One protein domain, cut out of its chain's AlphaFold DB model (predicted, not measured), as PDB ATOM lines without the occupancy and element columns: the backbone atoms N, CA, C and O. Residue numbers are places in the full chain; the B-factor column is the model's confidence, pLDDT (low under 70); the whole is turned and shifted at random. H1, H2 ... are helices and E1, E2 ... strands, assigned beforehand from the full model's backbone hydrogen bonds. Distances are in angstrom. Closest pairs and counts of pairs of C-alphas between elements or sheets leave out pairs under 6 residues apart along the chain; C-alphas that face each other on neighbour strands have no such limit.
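This is residues 1 to 136 of the 160 residues of an uncharacterized protein of Candidatus Chisholmbacteria bacterium RIFCSPLOWO2_01_FULL_49_14 (UniProt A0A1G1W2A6). A strongly twisted sheet of five strands makes the core, with helix H2 along one face and helix H1 over the other, toward the side of E3 and E4; the short H3 is next to H1. A smaller sheet, E1, E7 and E8, is set partly face to face with the first, near the last residues of H2, and E1 lies far out from the core. The printed part has 136 residues with three named helices and eight named strands, in the order E1 E2 H1 E3 E4 H2 E5 H3 E6 E7 E8. Both sheets are antiparallel, with the orders E4 E3 E5 E2 E6 and E1 E7 E8, and the class is mixed, helices and strands. The whole is compact, with a radius of gyration of the C-alphas of 13.8 A and spans of 44 by 38 by 25 A.

Start at E1, residues 2 to 7, an edge strand whose antiparallel neighbour is E7, residues 115 to 121; look for N 4 and O 119, 2.8 A apart and within hydrogen-bond range. E7 forms a hairpin with E8, residues 126 to 133, where N 118 and O 130 are within that range at 2.9 A. Go on to E2, residues 14 to 21, an inner strand of the larger sheet. On one side its antiparallel neighbour is E5, residues 81 to 87, with N 17 and O 84 at 2.8 A; on the other side it is E6, residues 104 to 111, with N 18 and O 109 at 3.0 A. E3, residues 42 to 48, is antiparallel to E5, with N 46 and O 83 at 2.9 A, and forms a hairpin with the edge strand E4, residues 56 to 60, with N 47 and O 57 at 2.8 A. H1, residues 26 to 37, is on this sheet; its closest C-alphas to E4 are those of His 31 and Gly 60, 6.4 A apart. H2, residues 63 to 76, is on the opposite face, giving three layers, helices on both faces of a sheet. Its height over the sheet is 6.9 A, over E3 and E5, and it runs along the strands, only just, at 29 degrees to E3 on the local plane; the closest C-alphas of H2 and E3 are those of Ile 66 and Gly 44, 3.9 A apart. H3, residues 95 to 98, only grazes the sheet and only just touches H1, at residues 30 to 33 of H1, with 3 pairs of C-alphas within 8 A; the closest are those of Ile 30 and Leu 98, 7.1 A apart. There are three split strand-helix-strand units, two strands that run the same way with another strand between them in the sheet: E2, H1, E3 and E5, H3, E6 with right-handed crossovers, and E4, H2, E5 with a left-handed one. The two sheets form a sandwich, two sheets face to face, with best planes 12 degrees apart; the closest C-alphas of E6 and E8 are those of Phe 108 and Val 131, 6.8 A apart. In H1 and H2 every O i to N i+4 pair is within hydrogen-bond range; H3 is too short for such a pair.

Find C-alpha 2 at (88.727, -9.617, -61.743), where E1 begins; it is 16.2 A long. E2 runs 21.9 A to C-alpha 21, H1 16.1 A, E3 20.9 A, and E4 13.4 A. H2 starts at C-alpha 63, (114.498, -29.128, -69.374), and covers 20.1 A; E5 covers 20.4 A, H3 4.9 A and E6 17.9 A, bending by 60 degrees at residue 108. E7 is 18.8 A long, and E8, 19.7 A long with a bend of 57 degrees at residue 129, ends at C-alpha 133, (89.249, -29.115, -69.973).

The two C-alphas farthest apart are those of Met 1 and Pro 39, 44.5 A. The printed part has no cut, and no link is long. Mean pLDDT of the printed part is 98.2, and no printed residue is under 70.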
ATOM      1  N   MET A   1      87.910  -7.274 -57.666       92.25
ATOM      2  CA  MET A   1      88.145  -8.679 -58.056       92.25
ATOM      3  C   MET A   1      87.931  -8.754 -59.555       92.25
ATOM      4  O   MET A   1      87.005  -8.111 -60.024       92.25
ATOM      5  N   GLU A   2      88.784  -9.468 -60.281       97.44
ATOM      6  CA  GLU A   2      88.727  -9.617 -61.743       97.44
ATOM      7  C   GLU A   2      88.824 -11.107 -62.092       97.44
ATOM      8  O   GLU A   2      89.659 -11.805 -61.515       97.44
ATOM      9  N   LEU A   3      87.986 -11.597 -63.009       98.44
ATOM     10  CA  LEU A   3      88.082 -12.965 -63.521       98.44
ATOM     11  C   LEU A   3      88.909 -12.987 -64.804       98.44
ATOM     12  O   LEU A   3      88.700 -12.168 -65.696       98.44
ATOM     13  N   LYS A   4      89.833 -13.942 -64.898       98.38
ATOM     14  CA  LYS A   4      90.696 -14.166 -66.060       98.38
ATOM     15  C   LYS A   4      90.565 -15.600 -66.526       98.38
ATOM     16  O   LYS A   4      90.494 -16.512 -65.707       98.38
ATOM     17  N   LEU A   5      90.588 -15.787 -67.837       98.50
ATOM     18  CA  LEU A   5      90.728 -17.097 -68.452       98.50
ATOM     19  C   LEU A   5      92.156 -17.213 -68.983       98.50
ATOM     20  O   LEU A   5      92.544 -16.468 -69.882       98.50
ATOM     21  N   VAL A   6      92.958 -18.091 -68.382       98.69
ATOM     22  CA  VAL A   6      94.377 -18.253 -68.724       98.69
ATOM     23  C   VAL A   6      94.563 -19.561 -69.495       98.69
ATOM     24  O   VAL A   6      94.393 -20.622 -68.894       98.69
ATOM     25  N   PRO A   7      94.912 -19.524 -70.795       98.56
ATOM     26  CA  PRO A   7      95.166 -20.736 -71.563       98.56
ATOM     27  C   PRO A   7      96.492 -21.373 -71.140       98.56
ATOM     28  O   PRO A   7      97.503 -20.682 -70.980       98.56
ATOM     29  N   ILE A   8      96.496 -22.695 -70.997       98.50
ATOM     30  CA  ILE A   8      97.702 -23.473 -70.718       98.50
ATOM     31  C   ILE A   8      98.378 -23.817 -72.039       98.50
ATOM     32  O   ILE A   8      97.779 -24.411 -72.931       98.50
ATOM     33  N   LYS A   9      99.648 -23.435 -72.169       97.81
ATOM     34  CA  LYS A   9     100.440 -23.657 -73.379       97.81
ATOM     35  C   LYS A   9     101.266 -24.922 -73.228       97.81
ATOM     36  O   LYS A   9     102.141 -24.976 -72.365       97.81
ATOM     37  N   LYS A  10     101.022 -25.905 -74.086       96.81
ATOM     38  CA  LYS A  10     101.776 -27.159 -74.159       96.81
ATOM     39  C   LYS A  10     101.711 -27.727 -75.587       96.81
ATOM     40  O   LYS A  10     100.763 -27.406 -76.299       96.81
ATOM     41  N   PRO A  11     102.677 -28.557 -76.007       95.75
ATOM     42  CA  PRO A  11     102.543 -29.384 -77.206       95.75
ATOM     43  C   PRO A  11     101.340 -30.345 -77.145       95.75
ATOM     44  O   PRO A  11     100.829 -30.663 -76.065       95.75
ATOM     45  N   GLU A  12     100.901 -30.839 -78.303       91.94
ATOM     46  CA  GLU A  12      99.801 -31.814 -78.397       91.94
ATOM     47  C   GLU A  12     100.180 -33.185 -77.810       91.94
ATOM     48  O   GLU A  12      99.333 -33.880 -77.255       91.94
ATOM     49  N   ASP A  13     101.461 -33.558 -77.863       93.94
ATOM     50  CA  ASP A  13     101.978 -34.874 -77.467       93.94
ATOM     51  C   ASP A  13     102.289 -35.013 -75.966       93.94
ATOM     52  O   ASP A  13     102.867 -36.018 -75.542       93.94
ATOM     53  N   VAL A  14     101.911 -34.026 -75.143       97.81
ATOM     54  CA  VAL A  14     102.153 -34.045 -73.692       97.81
ATOM     55  C   VAL A  14     100.860 -33.945 -72.885       97.81
ATOM     56  O   VAL A  14      99.906 -33.254 -73.257       97.81
ATOM     57  N   ASN A  15     100.853 -34.604 -71.729       98.62
ATOM     58  CA  ASN A  15      99.807 -34.465 -70.720       98.62
ATOM     59  C   ASN A  15     100.218 -33.416 -69.682       98.62
ATOM     60  O   ASN A  15     101.405 -33.208 -69.435       98.62
ATOM     61  N   ILE A  16      99.242 -32.785 -69.033       98.69
ATOM     62  CA  ILE A  16      99.477 -31.904 -67.889       98.69
ATOM     63  C   ILE A  16      98.553 -32.257 -66.727       98.69
ATOM     64  O   ILE A  16      97.367 -32.525 -66.919       98.69
ATOM     65  N   ILE A  17      99.101 -32.240 -65.516       98.88
ATOM     66  CA  ILE A  17      98.374 -32.331 -64.251       98.88
ATOM     67  C   ILE A  17      98.568 -31.010 -63.515       98.88
ATOM     68  O   ILE A  17      99.697 -30.559 -63.327       98.88
ATOM     69  N   ILE A  18      97.468 -30.388 -63.100       98.88
ATOM     70  CA  ILE A  18      97.487 -29.132 -62.346       98.88
ATOM     71  C   ILE A  18      96.772 -29.377 -61.028       98.88
ATOM     72  O   ILE A  18      95.669 -29.924 -61.004       98.88
ATOM     73  N   GLY A  19      97.396 -28.971 -59.931       98.81
ATOM     74  CA  GLY A  19      96.848 -29.155 -58.595       98.81
ATOM     75  C   GLY A  19      97.268 -28.055 -57.638       98.81
ATOM     76  O   GLY A  19      97.945 -27.096 -58.011       98.81
ATOM     77  N   GLN A  20      96.842 -28.201 -56.391       98.94
ATOM     78  CA  GLN A  20      97.242 -27.358 -55.278       98.94
ATOM     79  C   GLN A  20      97.980 -28.207 -54.253       98.94
ATOM     80  O   GLN A  20      97.551 -29.317 -53.935       98.94
ATOM     81  N   ALA A  21      99.071 -27.669 -53.728       98.88
ATOM     82  CA  ALA A  21      99.861 -28.274 -52.669       98.88
ATOM     83  C   ALA A  21     100.189 -27.231 -51.589       98.88
ATOM     84  O   ALA A  21      99.627 -26.138 -51.580       98.88
ATOM     85  N   HIS A  22     101.091 -27.538 -50.670       98.75
ATOM     86  CA  HIS A  22     101.677 -26.572 -49.746       98.75
ATOM     87  C   HIS A  22     103.107 -26.985 -49.409       98.75
ATOM     88  O   HIS A  22     103.457 -28.140 -49.598       98.75
ATOM     89  N   PHE A  23     103.888 -26.104 -48.783       98.69
ATOM     90  CA  PHE A  23     105.221 -26.436 -48.258       98.69
ATOM     91  C   PHE A  23     106.267 -26.779 -49.343       98.69
ATOM     92  O   PHE A  23     105.983 -27.371 -50.382       98.69
ATOM     93  N   ILE A  24     107.515 -26.359 -49.115       98.25
ATOM     94  CA  ILE A  24     108.570 -26.392 -50.143       98.25
ATOM     95  C   ILE A  24     108.974 -27.818 -50.547       98.25
ATOM     96  O   ILE A  24     109.365 -28.038 -51.693       98.25
ATOM     97  N   LYS A  25     108.787 -28.786 -49.640       98.69
ATOM     98  CA  LYS A  25     109.047 -30.214 -49.861       98.69
ATOM     99  C   LYS A  25     108.236 -30.807 -51.025       98.69
ATOM    100  O   LYS A  25     108.705 -31.751 -51.643       98.69
ATOM    101  N   THR A  26     107.119 -30.175 -51.418       98.88
ATOM    102  CA  THR A  26     106.324 -30.519 -52.617       98.88
ATOM    103  C   THR A  26     107.190 -30.811 -53.845       98.88
ATOM    104  O   THR A  26     106.889 -31.713 -54.620       98.88
ATOM    105  N   VAL A  27     108.241 -30.015 -54.060       98.81
ATOM    106  CA  VAL A  27     109.062 -30.098 -55.275       98.81
ATOM    107  C   VAL A  27     109.857 -31.400 -55.318       98.81
ATOM    108  O   VAL A  27     109.852 -32.074 -56.347       98.81
ATOM    109  N   GLU A  28     110.521 -31.746 -54.215       98.81
ATOM    110  CA  GLU A  28     111.315 -32.973 -54.117       98.81
ATOM    111  C   GLU A  28     110.404 -34.199 -54.034       98.81
ATOM    112  O   GLU A  28     110.601 -35.136 -54.797       98.81
ATOM    113  N   ASP A  29     109.327 -34.158 -53.249       98.88
ATOM    114  CA  ASP A  29     108.463 -35.330 -53.046       98.88
ATOM    115  C   ASP A  29     107.690 -35.718 -54.300       98.88
ATOM    116  O   ASP A  29     107.546 -36.904 -54.604       98.88
ATOM    117  N   ILE A  30     107.225 -34.738 -55.082       98.88
ATOM    118  CA  ILE A  30     106.636 -35.037 -56.388       98.88
ATOM    119  C   ILE A  30     107.719 -35.551 -57.342       98.88
ATOM    120  O   ILE A  30     107.454 -36.509 -58.065       98.88
ATOM    121  N   HIS A  31     108.927 -34.975 -57.358       98.81
ATOM    122  CA  HIS A  31     110.006 -35.470 -58.221       98.81
ATOM    123  C   HIS A  31     110.363 -36.928 -57.899       98.81
ATOM    124  O   HIS A  31     110.379 -37.769 -58.797       98.81
ATOM    125  N   GLU A  32     110.612 -37.235 -56.626       98.75
ATOM    126  CA  GLU A  32     110.928 -38.578 -56.139       98.75
ATOM    127  C   GLU A  32     109.802 -39.556 -56.465       98.75
ATOM    128  O   GLU A  32     110.051 -40.645 -56.989       98.75
ATOM    129  N   LEU A  33     108.547 -39.156 -56.244       98.50
ATOM    130  CA  LEU A  33     107.393 -39.958 -56.627       98.50
ATOM    131  C   LEU A  33     107.405 -40.298 -58.126       98.50
ATOM    132  O   LEU A  33     107.105 -41.438 -58.495       98.50
ATOM    133  N   MET A  34     107.717 -39.327 -58.990       98.56
ATOM    134  CA  MET A  34     107.755 -39.534 -60.438       98.56
ATOM    135  C   MET A  34     108.807 -40.578 -60.813       98.56
ATOM    136  O   MET A  34     108.462 -41.592 -61.426       98.56
ATOM    137  N   VAL A  35     110.064 -40.363 -60.413       98.31
ATOM    138  CA  VAL A  35     111.195 -41.223 -60.809       98.31
ATOM    139  C   VAL A  35     111.136 -42.617 -60.179       98.31
ATOM    140  O   VAL A  35     111.621 -43.576 -60.771       98.31
ATOM    141  N   THR A  36     110.496 -42.766 -59.016       98.12
ATOM    142  CA  THR A  36     110.284 -44.079 -58.378       98.12
ATOM    143  C   THR A  36     109.076 -44.834 -58.936       98.12
ATOM    144  O   THR A  36     109.009 -46.058 -58.822       98.12
ATOM    145  N   SER A  37     108.106 -44.138 -59.540       97.44
ATOM    146  CA  SER A  37     106.879 -44.761 -60.052       97.44
ATOM    147  C   SER A  37     106.992 -45.266 -61.484       97.44
ATOM    148  O   SER A  37     106.303 -46.228 -61.831       97.44
ATOM    149  N   ILE A  38     107.774 -44.586 -62.324       96.56
ATOM    150  CA  ILE A  38     107.857 -44.846 -63.762       96.56
ATOM    151  C   ILE A  38     109.342 -44.808 -64.160       96.56
ATOM    152  O   ILE A  38     109.951 -43.740 -64.091       96.56
ATOM    153  N   PRO A  39     109.935 -45.946 -64.572       96.50
ATOM    154  CA  PRO A  39     111.302 -45.975 -65.089       96.50
ATOM    155  C   PRO A  39     111.472 -45.014 -66.269       96.50
ATOM    156  O   PRO A  39     110.581 -44.920 -67.113       96.50
ATOM    157  N   ASP A  40     112.602 -44.301 -66.310       95.88
ATOM    158  CA  ASP A  40     112.969 -43.363 -67.383       95.88
ATOM    159  C   ASP A  40     111.901 -42.295 -67.691       95.88
ATOM    160  O   ASP A  40     111.754 -41.819 -68.820       95.88
ATOM    161  N   VAL A  41     111.116 -41.910 -66.679       98.19
ATOM    162  CA  VAL A  41     110.029 -40.948 -66.858       98.19
ATOM    163  C   VAL A  41     110.538 -39.595 -67.336       98.19
ATOM    164  O   VAL A  41     111.478 -39.030 -66.785       98.19
ATOM    165  N   THR A  42     109.870 -39.044 -68.346       98.50
ATOM    166  CA  THR A  42     110.143 -37.712 -68.895       98.50
ATOM    167  C   THR A  42     109.077 -36.732 -68.404       98.50
ATOM    168  O   THR A  42     107.913 -36.815 -68.812       98.50
ATOM    169  N   PHE A  43     109.451 -35.816 -67.509       98.88
ATOM    170  CA  PHE A  43     108.524 -34.833 -66.949       98.88
ATOM    171  C   PHE A  43     109.186 -33.502 -66.584       98.88
ATOM    172  O   PHE A  43     110.400 -33.412 -66.394       98.88
ATOM    173  N   GLY A  44     108.349 -32.480 -66.421       98.88
ATOM    174  CA  GLY A  44     108.715 -31.202 -65.822       98.88
ATOM    175  C   GLY A  44     107.690 -30.763 -64.787       98.88
ATOM    176  O   GLY A  44     106.488 -30.939 -64.981       98.88
ATOM    177  N   LEU A  45     108.162 -30.190 -63.686       98.94
ATOM    178  CA  LEU A  45     107.367 -29.741 -62.550       98.94
ATOM    179  C   LEU A  45     107.658 -28.268 -62.259       98.94
ATOM    180  O   LEU A  45     108.811 -27.837 -62.248       98.94
ATOM    181  N   ALA A  46     106.605 -27.517 -61.949       98.94
ATOM    182  CA  ALA A  46     106.695 -26.189 -61.359       98.94
ATOM    183  C   ALA A  46     105.721 -26.055 -60.183       98.94
ATOM    184  O   ALA A  46     104.580 -26.498 -60.278       98.94
ATOM    185  N   PHE A  47     106.150 -25.410 -59.102       98.94
ATOM    186  CA  PHE A  47     105.371 -25.140 -57.895       98.94
ATOM    187  C   PHE A  47     105.487 -23.665 -57.501       98.94
ATOM    188  O   PHE A  47     106.585 -23.115 -57.419       98.94
ATOM    189  N   CYS A  48     104.356 -23.013 -57.249       98.81
ATOM    190  CA  CYS A  48     104.303 -21.605 -56.871       98.81
ATOM    191  C   CYS A  48     104.448 -21.436 -55.351       98.81
ATOM    192  O   CYS A  48     103.472 -21.582 -54.616       98.81
ATOM    193  N   GLU A  49     105.626 -21.055 -54.861       98.75
ATOM    194  CA  GLU A  49     105.797 -20.680 -53.454       98.75
ATOM    195  C   GLU A  49     104.921 -19.453 -53.122       98.75
ATOM    196  O   GLU A  49     104.961 -18.442 -53.826       98.75
ATOM    197  N   ALA A  50     104.104 -19.522 -52.064       98.06
ATOM    198  CA  ALA A  50     103.130 -18.464 -51.753       98.06
ATOM    199  C   ALA A  50     103.574 -17.487 -50.651       98.06
ATOM    200  O   ALA A  50     102.899 -16.487 -50.410       98.06
ATOM    201  N   SER A  51     104.711 -17.736 -50.002       97.12
ATOM    202  CA  SER A  51     105.272 -16.900 -48.932       97.12
ATOM    203  C   SER A  51     106.786 -16.743 -49.086       97.12
ATOM    204  O   SER A  51     107.387 -17.365 -49.955       97.12
ATOM    205  N   GLY A  52     107.417 -15.898 -48.266       97.31
ATOM    206  CA  GLY A  52     108.868 -15.704 -48.315       97.31
ATOM    207  C   GLY A  52     109.332 -15.149 -49.663       97.31
ATOM    208  O   GLY A  52     108.888 -14.076 -50.074       97.31
ATOM    209  N   ALA A  53     110.205 -15.889 -50.354       97.56
ATOM    210  CA  ALA A  53     110.768 -15.469 -51.638       97.56
ATOM    211  C   ALA A  53     109.743 -15.495 -52.785       97.56
ATOM    212  O   ALA A  53     109.918 -14.777 -53.769       97.56
ATOM    213  N   ARG A  54     108.659 -16.279 -52.642       98.12
ATOM    214  CA  ARG A  54     107.542 -16.369 -53.602       98.12
ATOM    215  C   ARG A  54     107.991 -16.715 -55.025       98.12
ATOM    216  O   ARG A  54     107.514 -16.134 -56.002       98.12
ATOM    217  N   LEU A  55     108.938 -17.644 -55.137       98.75
ATOM    218  CA  LEU A  55     109.486 -18.073 -56.419       98.75
ATOM    219  C   LEU A  55     108.677 -19.229 -57.015       98.75
ATOM    220  O   LEU A  55     108.104 -20.053 -56.300       98.75
ATOM    221  N   VAL A  56     108.685 -19.328 -58.344       98.81
ATOM    222  CA  VAL A  56     108.301 -20.567 -59.026       98.81
ATOM    223  C   VAL A  56     109.467 -21.540 -58.883       98.81
ATOM    224  O   VAL A  56     110.554 -21.297 -59.400       98.81
ATOM    225  N   ARG A  57     109.245 -22.615 -58.138       98.81
ATOM    226  CA  ARG A  57     110.218 -23.676 -57.879       98.81
ATOM    227  C   ARG A  57     110.039 -24.770 -58.912       98.81
ATOM    228  O   ARG A  57     108.905 -25.111 -59.228       98.81
ATOM    229  N   THR A  58     111.126 -25.310 -59.435       98.88
ATOM    230  CA  THR A  58     111.086 -26.242 -60.563       98.88
ATOM    231  C   THR A  58     111.900 -27.490 -60.284       98.88
ATOM    232  O   THR A  58     112.876 -27.443 -59.544       98.88
ATOM    233  N   SER A  59     111.499 -28.598 -60.898       98.88
ATOM    234  CA  SER A  59     112.237 -29.860 -60.897       98.88
ATOM    235  C   SER A  59     111.753 -30.725 -62.062       98.88
ATOM    236  O   SER A  59     110.686 -30.464 -62.613       98.88
ATOM    237  N   GLY A  60     112.500 -31.743 -62.465       98.69
ATOM    238  CA  GLY A  60     112.087 -32.639 -63.543       98.69
ATOM    239  C   GLY A  60     113.253 -33.399 -64.145       98.69
ATOM    240  O   GLY A  60     114.383 -33.288 -63.677       98.69
ATOM    241  N   THR A  61     112.958 -34.165 -65.185       98.75
ATOM    242  CA  THR A  61     113.934 -34.964 -65.942       98.75
ATOM    243  C   THR A  61     114.142 -34.449 -67.363       98.75
ATOM    244  O   THR A  61     115.028 -34.934 -68.060       98.75
ATOM    245  N   ASP A  62     113.355 -33.459 -67.796       98.69
ATOM    246  CA  ASP A  62     113.480 -32.827 -69.107       98.69
ATOM    247  C   ASP A  62     113.354 -31.300 -69.010       98.69
ATOM    248  O   ASP A  62     112.328 -30.760 -68.588       98.69
ATOM    249  N   GLU A  63     114.399 -30.593 -69.440       98.69
ATOM    250  CA  GLU A  63     114.498 -29.128 -69.374       98.69
ATOM    251  C   GLU A  63     113.399 -28.407 -70.171       98.69
ATOM    252  O   GLU A  63     112.918 -27.341 -69.773       98.69
ATOM    253  N   GLN A  64     112.947 -28.982 -71.292       98.44
ATOM    254  CA  GLN A  64     111.886 -28.372 -72.094       98.44
ATOM    255  C   GLN A  64     110.549 -28.454 -71.358       98.44
ATOM    256  O   GLN A  64     109.818 -27.459 -71.288       98.44
ATOM    257  N   LEU A  65     110.238 -29.611 -70.769       98.75
ATOM    258  CA  LEU A  65     109.027 -29.802 -69.975       98.75
ATOM    259  C   LEU A  65     109.051 -28.965 -68.692       98.75
ATOM    260  O   LEU A  65     108.017 -28.401 -68.326       98.75
ATOM    261  N   ILE A  66     110.214 -28.817 -68.044       98.94
ATOM    262  CA  ILE A  66     110.399 -27.905 -66.903       98.94
ATOM    263  C   ILE A  66     110.058 -26.471 -67.321       98.94
ATOM    264  O   ILE A  66     109.252 -25.802 -66.669       98.94
ATOM    265  N   GLY A  67     110.596 -26.018 -68.457       98.88
ATOM    266  CA  GLY A  67     110.303 -24.695 -69.002       98.88
ATOM    267  C   GLY A  67     108.819 -24.491 -69.328       98.88
ATOM    268  O   GLY A  67     108.281 -23.401 -69.113       98.88
ATOM    269  N   ILE A  68     108.120 -25.522 -69.814       98.75
ATOM    270  CA  ILE A  68     106.667 -25.477 -70.053       98.75
ATOM    271  C   ILE A  68     105.906 -25.345 -68.728       98.75
ATOM    272  O   ILE A  68     105.030 -24.481 -68.610       98.75
ATOM    273  N   ALA A  69     106.244 -26.152 -67.720       98.88
ATOM    274  CA  ALA A  69     105.619 -26.089 -66.403       98.88
ATOM    275  C   ALA A  69     105.805 -24.700 -65.766       98.88
ATOM    276  O   ALA A  69     104.832 -24.075 -65.342       98.88
ATOM    277  N   GLN A  70     107.031 -24.168 -65.788       98.88
ATOM    278  CA  GLN A  70     107.372 -22.852 -65.242       98.88
ATOM    279  C   GLN A  70     106.596 -21.718 -65.925       98.88
ATOM    280  O   GLN A  70     106.075 -20.823 -65.249       98.88
ATOM    281  N   LYS A  71     106.508 -21.735 -67.262       98.88
ATOM    282  CA  LYS A  71     105.787 -20.707 -68.030       98.88
ATOM    283  C   LYS A  71     104.300 -20.695 -67.688       98.88
ATOM    284  O   LYS A  71     103.743 -19.622 -67.467       98.88
ATOM    285  N   ASN A  72     103.672 -21.868 -67.589       98.88
ATOM    286  CA  ASN A  72     102.265 -21.978 -67.202       98.88
ATOM    287  C   ASN A  72     102.037 -21.562 -65.741       98.88
ATOM    288  O   ASN A  72     101.124 -20.781 -65.466       98.88
ATOM    289  N   ALA A  73     102.917 -21.983 -64.826       98.81
ATOM    290  CA  ALA A  73     102.888 -21.564 -63.428       98.81
ATOM    291  C   ALA A  73     102.963 -20.039 -63.278       98.81
ATOM    292  O   ALA A  73     102.174 -19.445 -62.544       98.81
ATOM    293  N   SER A  74     103.855 -19.397 -64.036       98.69
ATOM    294  CA  SER A  74     104.029 -17.940 -64.035       98.69
ATOM    295  C   SER A  74     102.834 -17.208 -64.653       98.69
ATOM    296  O   SER A  74     102.421 -16.161 -64.152       98.69
ATOM    297  N   ALA A  75     102.255 -17.758 -65.727       98.62
ATOM    298  CA  ALA A  75     101.102 -17.172 -66.403       98.62
ATOM    299  C   ALA A  75      99.853 -17.169 -65.506       98.62
ATOM    300  O   ALA A  75      99.187 -16.140 -65.373       98.62
ATOM    301  N   VAL A  76      99.560 -18.296 -64.850       98.69
ATOM    302  CA  VAL A  76      98.437 -18.402 -63.909       98.69
ATOM    303  C   VAL A  76      98.748 -17.625 -62.627       98.69
ATOM    304  O   VAL A  76      97.958 -16.782 -62.198       98.69
ATOM    305  N   GLY A  77      99.921 -17.841 -62.029       98.31
ATOM    306  CA  GLY A  77     100.414 -17.084 -60.876       98.31
ATOM    307  C   GLY A  77      99.567 -17.236 -59.609       98.31
ATOM    308  O   GLY A  77      99.509 -16.311 -58.799       98.31
ATOM    309  N   ALA A  78      98.869 -18.364 -59.454       98.56
ATOM    310  CA  ALA A  78      98.176 -18.712 -58.219       98.56
ATOM    311  C   ALA A  78      99.170 -19.340 -57.234       98.56
ATOM    312  O   ALA A  78      99.878 -20.288 -57.580       98.56
ATOM    313  N   GLY A  79      99.235 -18.795 -56.017       98.75
ATOM    314  CA  GLY A  79     100.107 -19.320 -54.966       98.75
ATOM    315  C   GLY A  79      99.732 -20.758 -54.612       98.75
ATOM    316  O   GLY A  79      98.556 -21.115 -54.635       98.75
ATOM    317  N   HIS A  80     100.736 -21.571 -54.290       98.81
ATOM    318  CA  HIS A  80     100.596 -22.980 -53.921       98.81
ATOM    319  C   HIS A  80     100.016 -23.904 -55.008       98.81
ATOM    320  O   HIS A  80      99.770 -25.080 -54.749       98.81
ATOM    321  N   ALA A  81      99.843 -23.420 -56.238       98.88
ATOM    322  CA  ALA A  81      99.541 -24.279 -57.376       98.88
ATOM    323  C   ALA A  81     100.807 -24.994 -57.876       98.88
ATOM    324  O   ALA A  81     101.897 -24.414 -57.864       98.88
ATOM    325  N   PHE A  82     100.652 -26.223 -58.363       98.94
ATOM    326  CA  PHE A  82     101.696 -26.949 -59.081       98.94
ATOM    327  C   PHE A  82     101.231 -27.392 -60.471       98.94
ATOM    328  O   PHE A  82     100.037 -27.573 -60.717       98.94
ATOM    329  N   TYR A  83     102.199 -27.566 -61.368       98.88
ATOM    330  CA  TYR A  83     102.024 -27.897 -62.780       98.88
ATOM    331  C   TYR A  83     103.012 -29.000 -63.125       98.88
ATOM    332  O   TYR A  83     104.219 -28.777 -63.068       98.88
ATOM    333  N   LEU A  84     102.504 -30.177 -63.468       98.88
ATOM    334  CA  LEU A  84     103.288 -31.359 -63.800       98.88
ATOM    335  C   LEU A  84     103.012 -31.745 -65.254       98.88
ATOM    336  O   LEU A  84     101.896 -32.130 -65.594       98.88
ATOM    337  N   VAL A  85     104.017 -31.618 -66.112       98.88
ATOM    338  CA  VAL A  85     103.950 -31.909 -67.549       98.88
ATOM    339  C   VAL A  85     104.604 -33.259 -67.806       98.88
ATOM    340  O   VAL A  85     105.720 -33.488 -67.350       98.88
ATOM    341  N   LEU A  86     103.925 -34.139 -68.536       98.56
ATOM    342  CA  LEU A  86     104.323 -35.526 -68.770       98.56
ATOM    343  C   LEU A  86     104.454 -35.803 -70.268       98.56
ATOM    344  O   LEU A  86     103.523 -35.523 -71.028       98.56
ATOM    345  N   LYS A  87     105.560 -36.429 -70.680       98.31
ATOM    346  CA  LYS A  87     105.743 -36.964 -72.037       98.31
ATOM    347  C   LYS A  87     105.992 -38.468 -71.977       98.31
ATOM    348  O   LYS A  87     106.683 -38.951 -71.087       98.31
ATOM    349  N   GLY A  88     105.371 -39.219 -72.887       96.62
ATOM    350  CA  GLY A  88     105.490 -40.685 -72.942       96.62
ATOM    351  C   GLY A  88     104.830 -41.448 -71.781       96.62
ATOM    352  O   GLY A  88     104.817 -42.674 -71.789       96.62
ATOM    353  N   SER A  89     104.244 -40.747 -70.808       96.69
ATOM    354  CA  SER A  89     103.487 -41.309 -69.686       96.69
ATOM    355  C   SER A  89     102.126 -40.624 -69.557       96.69
ATOM    356  O   SER A  89     101.919 -39.513 -70.055       96.69
ATOM    357  N   TYR A  90     101.180 -41.299 -68.903       98.00
ATOM    358  CA  TYR A  90      99.799 -40.840 -68.784       98.00
ATOM    359  C   TYR A  90      99.449 -40.522 -67.330       98.00
ATOM    360  O   TYR A  90      99.925 -41.201 -66.416       98.00
ATOM    361  N   PRO A  91      98.535 -39.569 -67.072       98.44
ATOM    362  CA  PRO A  91      98.136 -39.240 -65.708       98.44
ATOM    363  C   PRO A  91      97.631 -40.430 -64.888       98.44
ATOM    364  O   PRO A  91      97.880 -40.506 -63.687       98.44
ATOM    365  N   ILE A  92      96.976 -41.406 -65.525       98.00
ATOM    366  CA  ILE A  92      96.509 -42.629 -64.855       98.00
ATOM    367  C   ILE A  92      97.643 -43.465 -64.243       98.00
ATOM    368  O   ILE A  92      97.385 -44.233 -63.322       98.00
ATOM    369  N   ASN A  93      98.885 -43.309 -64.717       97.62
ATOM    370  CA  ASN A  93     100.047 -44.003 -64.162       97.62
ATOM    371  C   ASN A  93     100.472 -43.436 -62.799       97.62
ATOM    372  O   ASN A  93     101.092 -44.157 -62.022       97.62
ATOM    373  N   ILE A  94     100.140 -42.172 -62.500       98.00
ATOM    374  CA  ILE A  94     100.683 -41.457 -61.337       98.00
ATOM    375  C   ILE A  94      99.627 -40.896 -60.380       98.00
ATOM    376  O   ILE A  94      99.867 -40.831 -59.175       98.00
ATOM    377  N   LEU A  95      98.439 -40.534 -60.874       98.31
ATOM    378  CA  LEU A  95      97.409 -39.832 -60.098       98.31
ATOM    379  C   LEU A  95      97.075 -40.465 -58.735       98.31
ATOM    380  O   LEU A  95      96.925 -39.701 -57.782       98.31
ATOM    381  N   PRO A  96      96.946 -41.802 -58.588       97.94
ATOM    382  CA  PRO A  96      96.657 -42.399 -57.285       97.94
ATOM    383  C   PRO A  96      97.725 -42.094 -56.232       97.94
ATOM    384  O   PRO A  96      97.374 -41.766 -55.105       97.94
ATOM    385  N   ARG A  97      99.010 -42.156 -56.605       97.88
ATOM    386  CA  ARG A  97     100.126 -41.874 -55.694       97.88
ATOM    387  C   ARG A  97     100.364 -40.378 -55.522       97.88
ATOM    388  O   ARG A  97     100.661 -39.940 -54.422       97.88
ATOM    389  N   LEU A  98     100.150 -39.578 -56.569       98.56
ATOM    390  CA  LEU A  98     100.261 -38.118 -56.481       98.56
ATOM    391  C   LEU A  98      99.279 -37.542 -55.453       98.56
ATOM    392  O   LEU A  98      99.633 -36.652 -54.694       98.56
ATOM    393  N   LYS A  99      98.064 -38.098 -55.375       98.50
ATOM    394  CA  LYS A  99      97.067 -37.748 -54.349       98.50
ATOM    395  C   LYS A  99      97.450 -38.183 -52.928       98.50
ATOM    396  O   LYS A  99      96.779 -37.777 -51.989       98.50
ATOM    397  N   GLN A 100      98.455 -39.045 -52.781       98.31
ATOM    398  CA  GLN A 100      98.959 -39.521 -51.491       98.31
ATOM    399  C   GLN A 100     100.200 -38.750 -51.027       98.31
ATOM    400  O   GLN A 100     100.638 -38.961 -49.899       98.31
ATOM    401  N   VAL A 101     100.762 -37.866 -51.863       98.69
ATOM    402  CA  VAL A 101     101.840 -36.961 -51.445       98.69
ATOM    403  C   VAL A 101     101.291 -36.062 -50.331       98.69
ATOM    404  O   VAL A 101     100.281 -35.395 -50.570       98.69
ATOM    405  N   PRO A 102     101.905 -36.034 -49.132       98.69
ATOM    406  CA  PRO A 102     101.351 -35.335 -47.969       98.69
ATOM    407  C   PRO A 102     101.072 -33.847 -48.203       98.69
ATOM    408  O   PRO A 102     100.153 -33.283 -47.614       98.69
ATOM    409  N   GLU A 103     101.857 -33.210 -49.066       98.81
ATOM    410  CA  GLU A 103     101.724 -31.805 -49.421       98.81
ATOM    411  C   GLU A 103     100.569 -31.515 -50.386       98.81
ATOM    412  O   GLU A 103     100.135 -30.365 -50.474       98.81
ATOM    413  N   VAL A 104     100.087 -32.510 -51.139       98.81
ATOM    414  CA  VAL A 104      99.069 -32.317 -52.181       98.81
ATOM    415  C   VAL A 104      97.686 -32.196 -51.547       98.81
ATOM    416  O   VAL A 104      97.167 -33.119 -50.929       98.81
ATOM    417  N   VAL A 105      97.048 -31.049 -51.773       98.75
ATOM    418  CA  VAL A 105      95.710 -30.730 -51.260       98.75
ATOM    419  C   VAL A 105      94.633 -31.202 -52.231       98.75
ATOM    420  O   VAL A 105      93.639 -31.806 -51.834       98.75
ATOM    421  N   SER A 106      94.793 -30.895 -53.521       98.56
ATOM    422  CA  SER A 106      93.806 -31.247 -54.545       98.56
ATOM    423  C   SER A 106      94.404 -31.277 -55.948       98.56
ATOM    424  O   SER A 106      95.448 -30.682 -56.217       98.56
ATOM    425  N   ILE A 107      93.715 -31.968 -56.855       98.81
ATOM    426  CA  ILE A 107      94.009 -31.983 -58.290       98.81
ATOM    427  C   ILE A 107      92.854 -31.286 -59.005       98.81
ATOM    428  O   ILE A 107      91.704 -31.684 -58.826       98.81
ATOM    429  N   PHE A 108      93.158 -30.277 -59.820       98.69
ATOM    430  CA  PHE A 108      92.170 -29.543 -60.607       98.69
ATOM    431  C   PHE A 108      91.864 -30.240 -61.936       98.69
ATOM    432  O   PHE A 108      90.699 -30.405 -62.286       98.69
ATOM    433  N   CYS A 109      92.896 -30.667 -62.668       98.50
ATOM    434  CA  CYS A 109      92.752 -31.398 -63.930       98.50
ATOM    435  C   CYS A 109      93.962 -32.292 -64.213       98.50
ATOM    436  O   CYS A 109      95.036 -32.119 -63.633       98.50
ATOM    437  N   ALA A 110      93.775 -33.238 -65.134       98.69
ATOM    438  CA  ALA A 110      94.802 -34.154 -65.608       98.69
ATOM    439  C   ALA A 110      94.466 -34.599 -67.040       98.69
ATOM    440  O   ALA A 110      93.603 -35.457 -67.222       98.69
ATOM    441  N   THR A 111      95.097 -33.990 -68.045       98.56
ATOM    442  CA  THR A 111      94.590 -34.045 -69.427       98.56
ATOM    443  C   THR A 111      95.667 -33.862 -70.492       98.56
ATOM    444  O   THR A 111      96.709 -33.249 -70.246       98.56
ATOM    445  N   ALA A 112      95.389 -34.370 -71.694       97.94
ATOM    446  CA  ALA A 112      96.107 -34.040 -72.925       97.94
ATOM    447  C   ALA A 112      95.356 -33.009 -73.787       97.94
ATOM    448  O   ALA A 112      95.935 -32.502 -74.746       97.94
ATOM    449  N   ASN A 113      94.106 -32.677 -73.452       98.06
ATOM    450  CA  ASN A 113      93.314 -31.698 -74.192       98.06
ATOM    451  C   ASN A 113      93.887 -30.280 -74.042       98.06
ATOM    452  O   ASN A 113      94.698 -29.999 -73.150       98.06
ATOM    453  N   ASP A 114      93.390 -29.367 -74.873       97.94
ATOM    454  CA  ASP A 114      93.483 -27.939 -74.590       97.94
ATOM    455  C   ASP A 114      92.767 -27.626 -73.276       97.94
ATOM    456  O   ASP A 114      91.642 -28.076 -73.032       97.94
ATOM    457  N   VAL A 115      93.424 -26.847 -72.417       98.12
ATOM    458  CA  VAL A 115      92.894 -26.504 -71.097       98.12
ATOM    459  C   VAL A 115      93.113 -25.031 -70.778       98.12
ATOM    460  O   VAL A 115      94.165 -24.454 -71.062       98.12
ATOM    461  N   SER A 116      92.104 -24.406 -70.177       98.62
ATOM    462  CA  SER A 116      92.182 -23.040 -69.652       98.62
ATOM    463  C   SER A 116      91.831 -23.002 -68.171       98.62
ATOM    464  O   SER A 116      90.942 -23.716 -67.711       98.62
ATOM    465  N   ILE A 117      92.507 -22.138 -67.417       98.69
ATOM    466  CA  ILE A 117      92.289 -21.959 -65.980       98.69
ATOM    467  C   ILE A 117      91.450 -20.708 -65.746       98.69
ATOM    468  O   ILE A 117      91.802 -19.620 -66.207       98.69
ATOM    469  N   VAL A 118      90.357 -20.858 -64.999       98.69
ATOM    470  CA  VAL A 118      89.539 -19.736 -64.531       98.69
ATOM    471  C   VAL A 118      90.171 -19.197 -63.254       98.69
ATOM    472  O   VAL A 118      90.207 -19.877 -62.229       98.69
ATOM    473  N   VAL A 119      90.688 -17.974 -63.311       98.75
ATOM    474  CA  VAL A 119      91.446 -17.344 -62.228       98.75
ATOM    475  C   VAL A 119      90.691 -16.138 -61.688       98.75
ATOM    476  O   VAL A 119      90.345 -15.236 -62.447       98.75
ATOM    477  N   ALA A 120      90.505 -16.066 -60.372       98.56
ATOM    478  CA  ALA A 120      90.102 -14.834 -59.701       98.56
ATOM    479  C   ALA A 120      91.331 -14.071 -59.214       98.56
ATOM    480  O   ALA A 120      92.087 -14.565 -58.378       98.56
ATOM    481  N   GLN A 121      91.514 -12.848 -59.704       98.31
ATOM    482  CA  GLN A 121      92.536 -11.924 -59.231       98.31
ATOM    483  C   GLN A 121      91.944 -10.925 -58.225       98.31
ATOM    484  O   GLN A 121      90.942 -10.245 -58.479       98.31
ATOM    485  N   THR A 122      92.590 -10.818 -57.068       97.75
ATOM    486  CA  THR A 122      92.268  -9.871 -55.995       97.75
ATOM    487  C   THR A 122      93.457  -8.935 -55.742       97.75
ATOM    488  O   THR A 122      94.449  -8.961 -56.470       97.75
ATOM    489  N   ARG A 123      93.366  -8.090 -54.706       96.06
ATOM    490  CA  ARG A 123      94.503  -7.276 -54.248       96.06
ATOM    491  C   ARG A 123      95.605  -8.115 -53.584       96.06
ATOM    492  O   ARG A 123      96.755  -7.704 -53.618       96.06
ATOM    493  N   SER A 124      95.259  -9.254 -52.980       94.81
ATOM    494  CA  SER A 124      96.195 -10.097 -52.220       94.81
ATOM    495  C   SER A 124      96.850 -11.195 -53.058       94.81
ATOM    496  O   SER A 124      97.929 -11.664 -52.705       94.81
ATOM    497  N   GLY A 125      96.236 -11.608 -54.168       97.25
ATOM    498  CA  GLY A 125      96.786 -12.664 -55.010       97.25
ATOM    499  C   GLY A 125      95.807 -13.179 -56.057       97.25
ATOM    500  O   GLY A 125      94.903 -12.465 -56.500       97.25
ATOM    501  N   ARG A 126      96.016 -14.431 -56.463       98.56
ATOM    502  CA  ARG A 126      95.208 -15.135 -57.461       98.56
ATOM    503  C   ARG A 126      94.764 -16.491 -56.935       98.56
ATOM    504  O   ARG A 126      95.563 -17.194 -56.320       98.56
ATOM    505  N   ALA A 127      93.519 -16.848 -57.217       98.38
ATOM    506  CA  ALA A 127      92.935 -18.145 -56.899       98.38
ATOM    507  C   ALA A 127      92.497 -18.856 -58.183       98.38
ATOM    508  O   ALA A 127      91.955 -18.215 -59.085       98.38
ATOM    509  N   ILE A 128      92.708 -20.171 -58.245       98.75
ATOM    510  CA  ILE A 128      92.120 -21.029 -59.278       98.75
ATOM    511  C   ILE A 128      90.687 -21.337 -58.844       98.75
ATOM    512  O   ILE A 128      90.478 -21.921 -57.786       98.75
ATOM    513  N   LEU A 129      89.708 -20.911 -59.642       98.50
ATOM    514  CA  LEU A 129      88.289 -21.187 -59.400       98.50
ATOM    515  C   LEU A 129      87.807 -22.455 -60.111       98.50
ATOM    516  O   LEU A 129      86.809 -23.042 -59.709       98.50
ATOM    517  N   GLY A 130      88.489 -22.854 -61.183       98.31
ATOM    518  CA  GLY A 130      88.119 -24.013 -61.980       98.31
ATOM    519  C   GLY A 130      88.942 -24.132 -63.255       98.31
ATOM    520  O   GLY A 130      89.830 -23.319 -63.529       98.31
ATOM    521  N   VAL A 131      88.622 -25.160 -64.033       98.62
ATOM    522  CA  VAL A 131      89.300 -25.520 -65.280       98.62
ATOM    523  C   VAL A 131      88.271 -25.738 -66.382       98.62
ATOM    524  O   VAL A 131      87.183 -26.257 -66.133       98.62
ATOM    525  N   VAL A 132      88.625 -25.343 -67.597       98.62
ATOM    526  CA  VAL A 132      87.913 -25.699 -68.825       98.62
ATOM    527  C   VAL A 132      88.798 -26.704 -69.546       98.62
ATOM    528  O   VAL A 132      89.804 -26.303 -70.122       98.62
ATOM    529  N   ASP A 133      88.476 -27.992 -69.426       98.50
ATOM    530  CA  ASP A 133      89.249 -29.115 -69.973       98.50
ATOM    531  C   ASP A 133      88.550 -29.668 -71.218       98.50
ATOM    532  O   ASP A 133      87.527 -30.349 -71.120       98.50
ATOM    533  N   GLY A 134      89.092 -29.345 -72.392       97.62
ATOM    534  CA  GLY A 134      88.530 -29.749 -73.671       97.62
ATOM    535  C   GLY A 134      87.191 -29.085 -74.012       97.62
ATOM    536  O   GLY A 134      86.855 -27.992 -73.553       97.62
ATOM    537  N   ALA A 135      86.447 -29.751 -74.894       97.88
ATOM    538  CA  ALA A 135      85.194 -29.270 -75.465       97.88
ATOM    539  C   ALA A 135      83.961 -29.863 -74.748       97.88
ATOM    540  O   ALA A 135      84.047 -30.952 -74.170       97.88
ATOM    541  N   PRO A 136      82.795 -29.191 -74.801       98.12
ATOM    542  CA  PRO A 136      81.553 -29.734 -74.257       98.12
ATOM    543  C   PRO A 136      81.083 -30.988 -75.024       98.12
ATOM    544  O   PRO A 136      81.396 -31.144 -76.208       98.12
TER     545      PRO A 136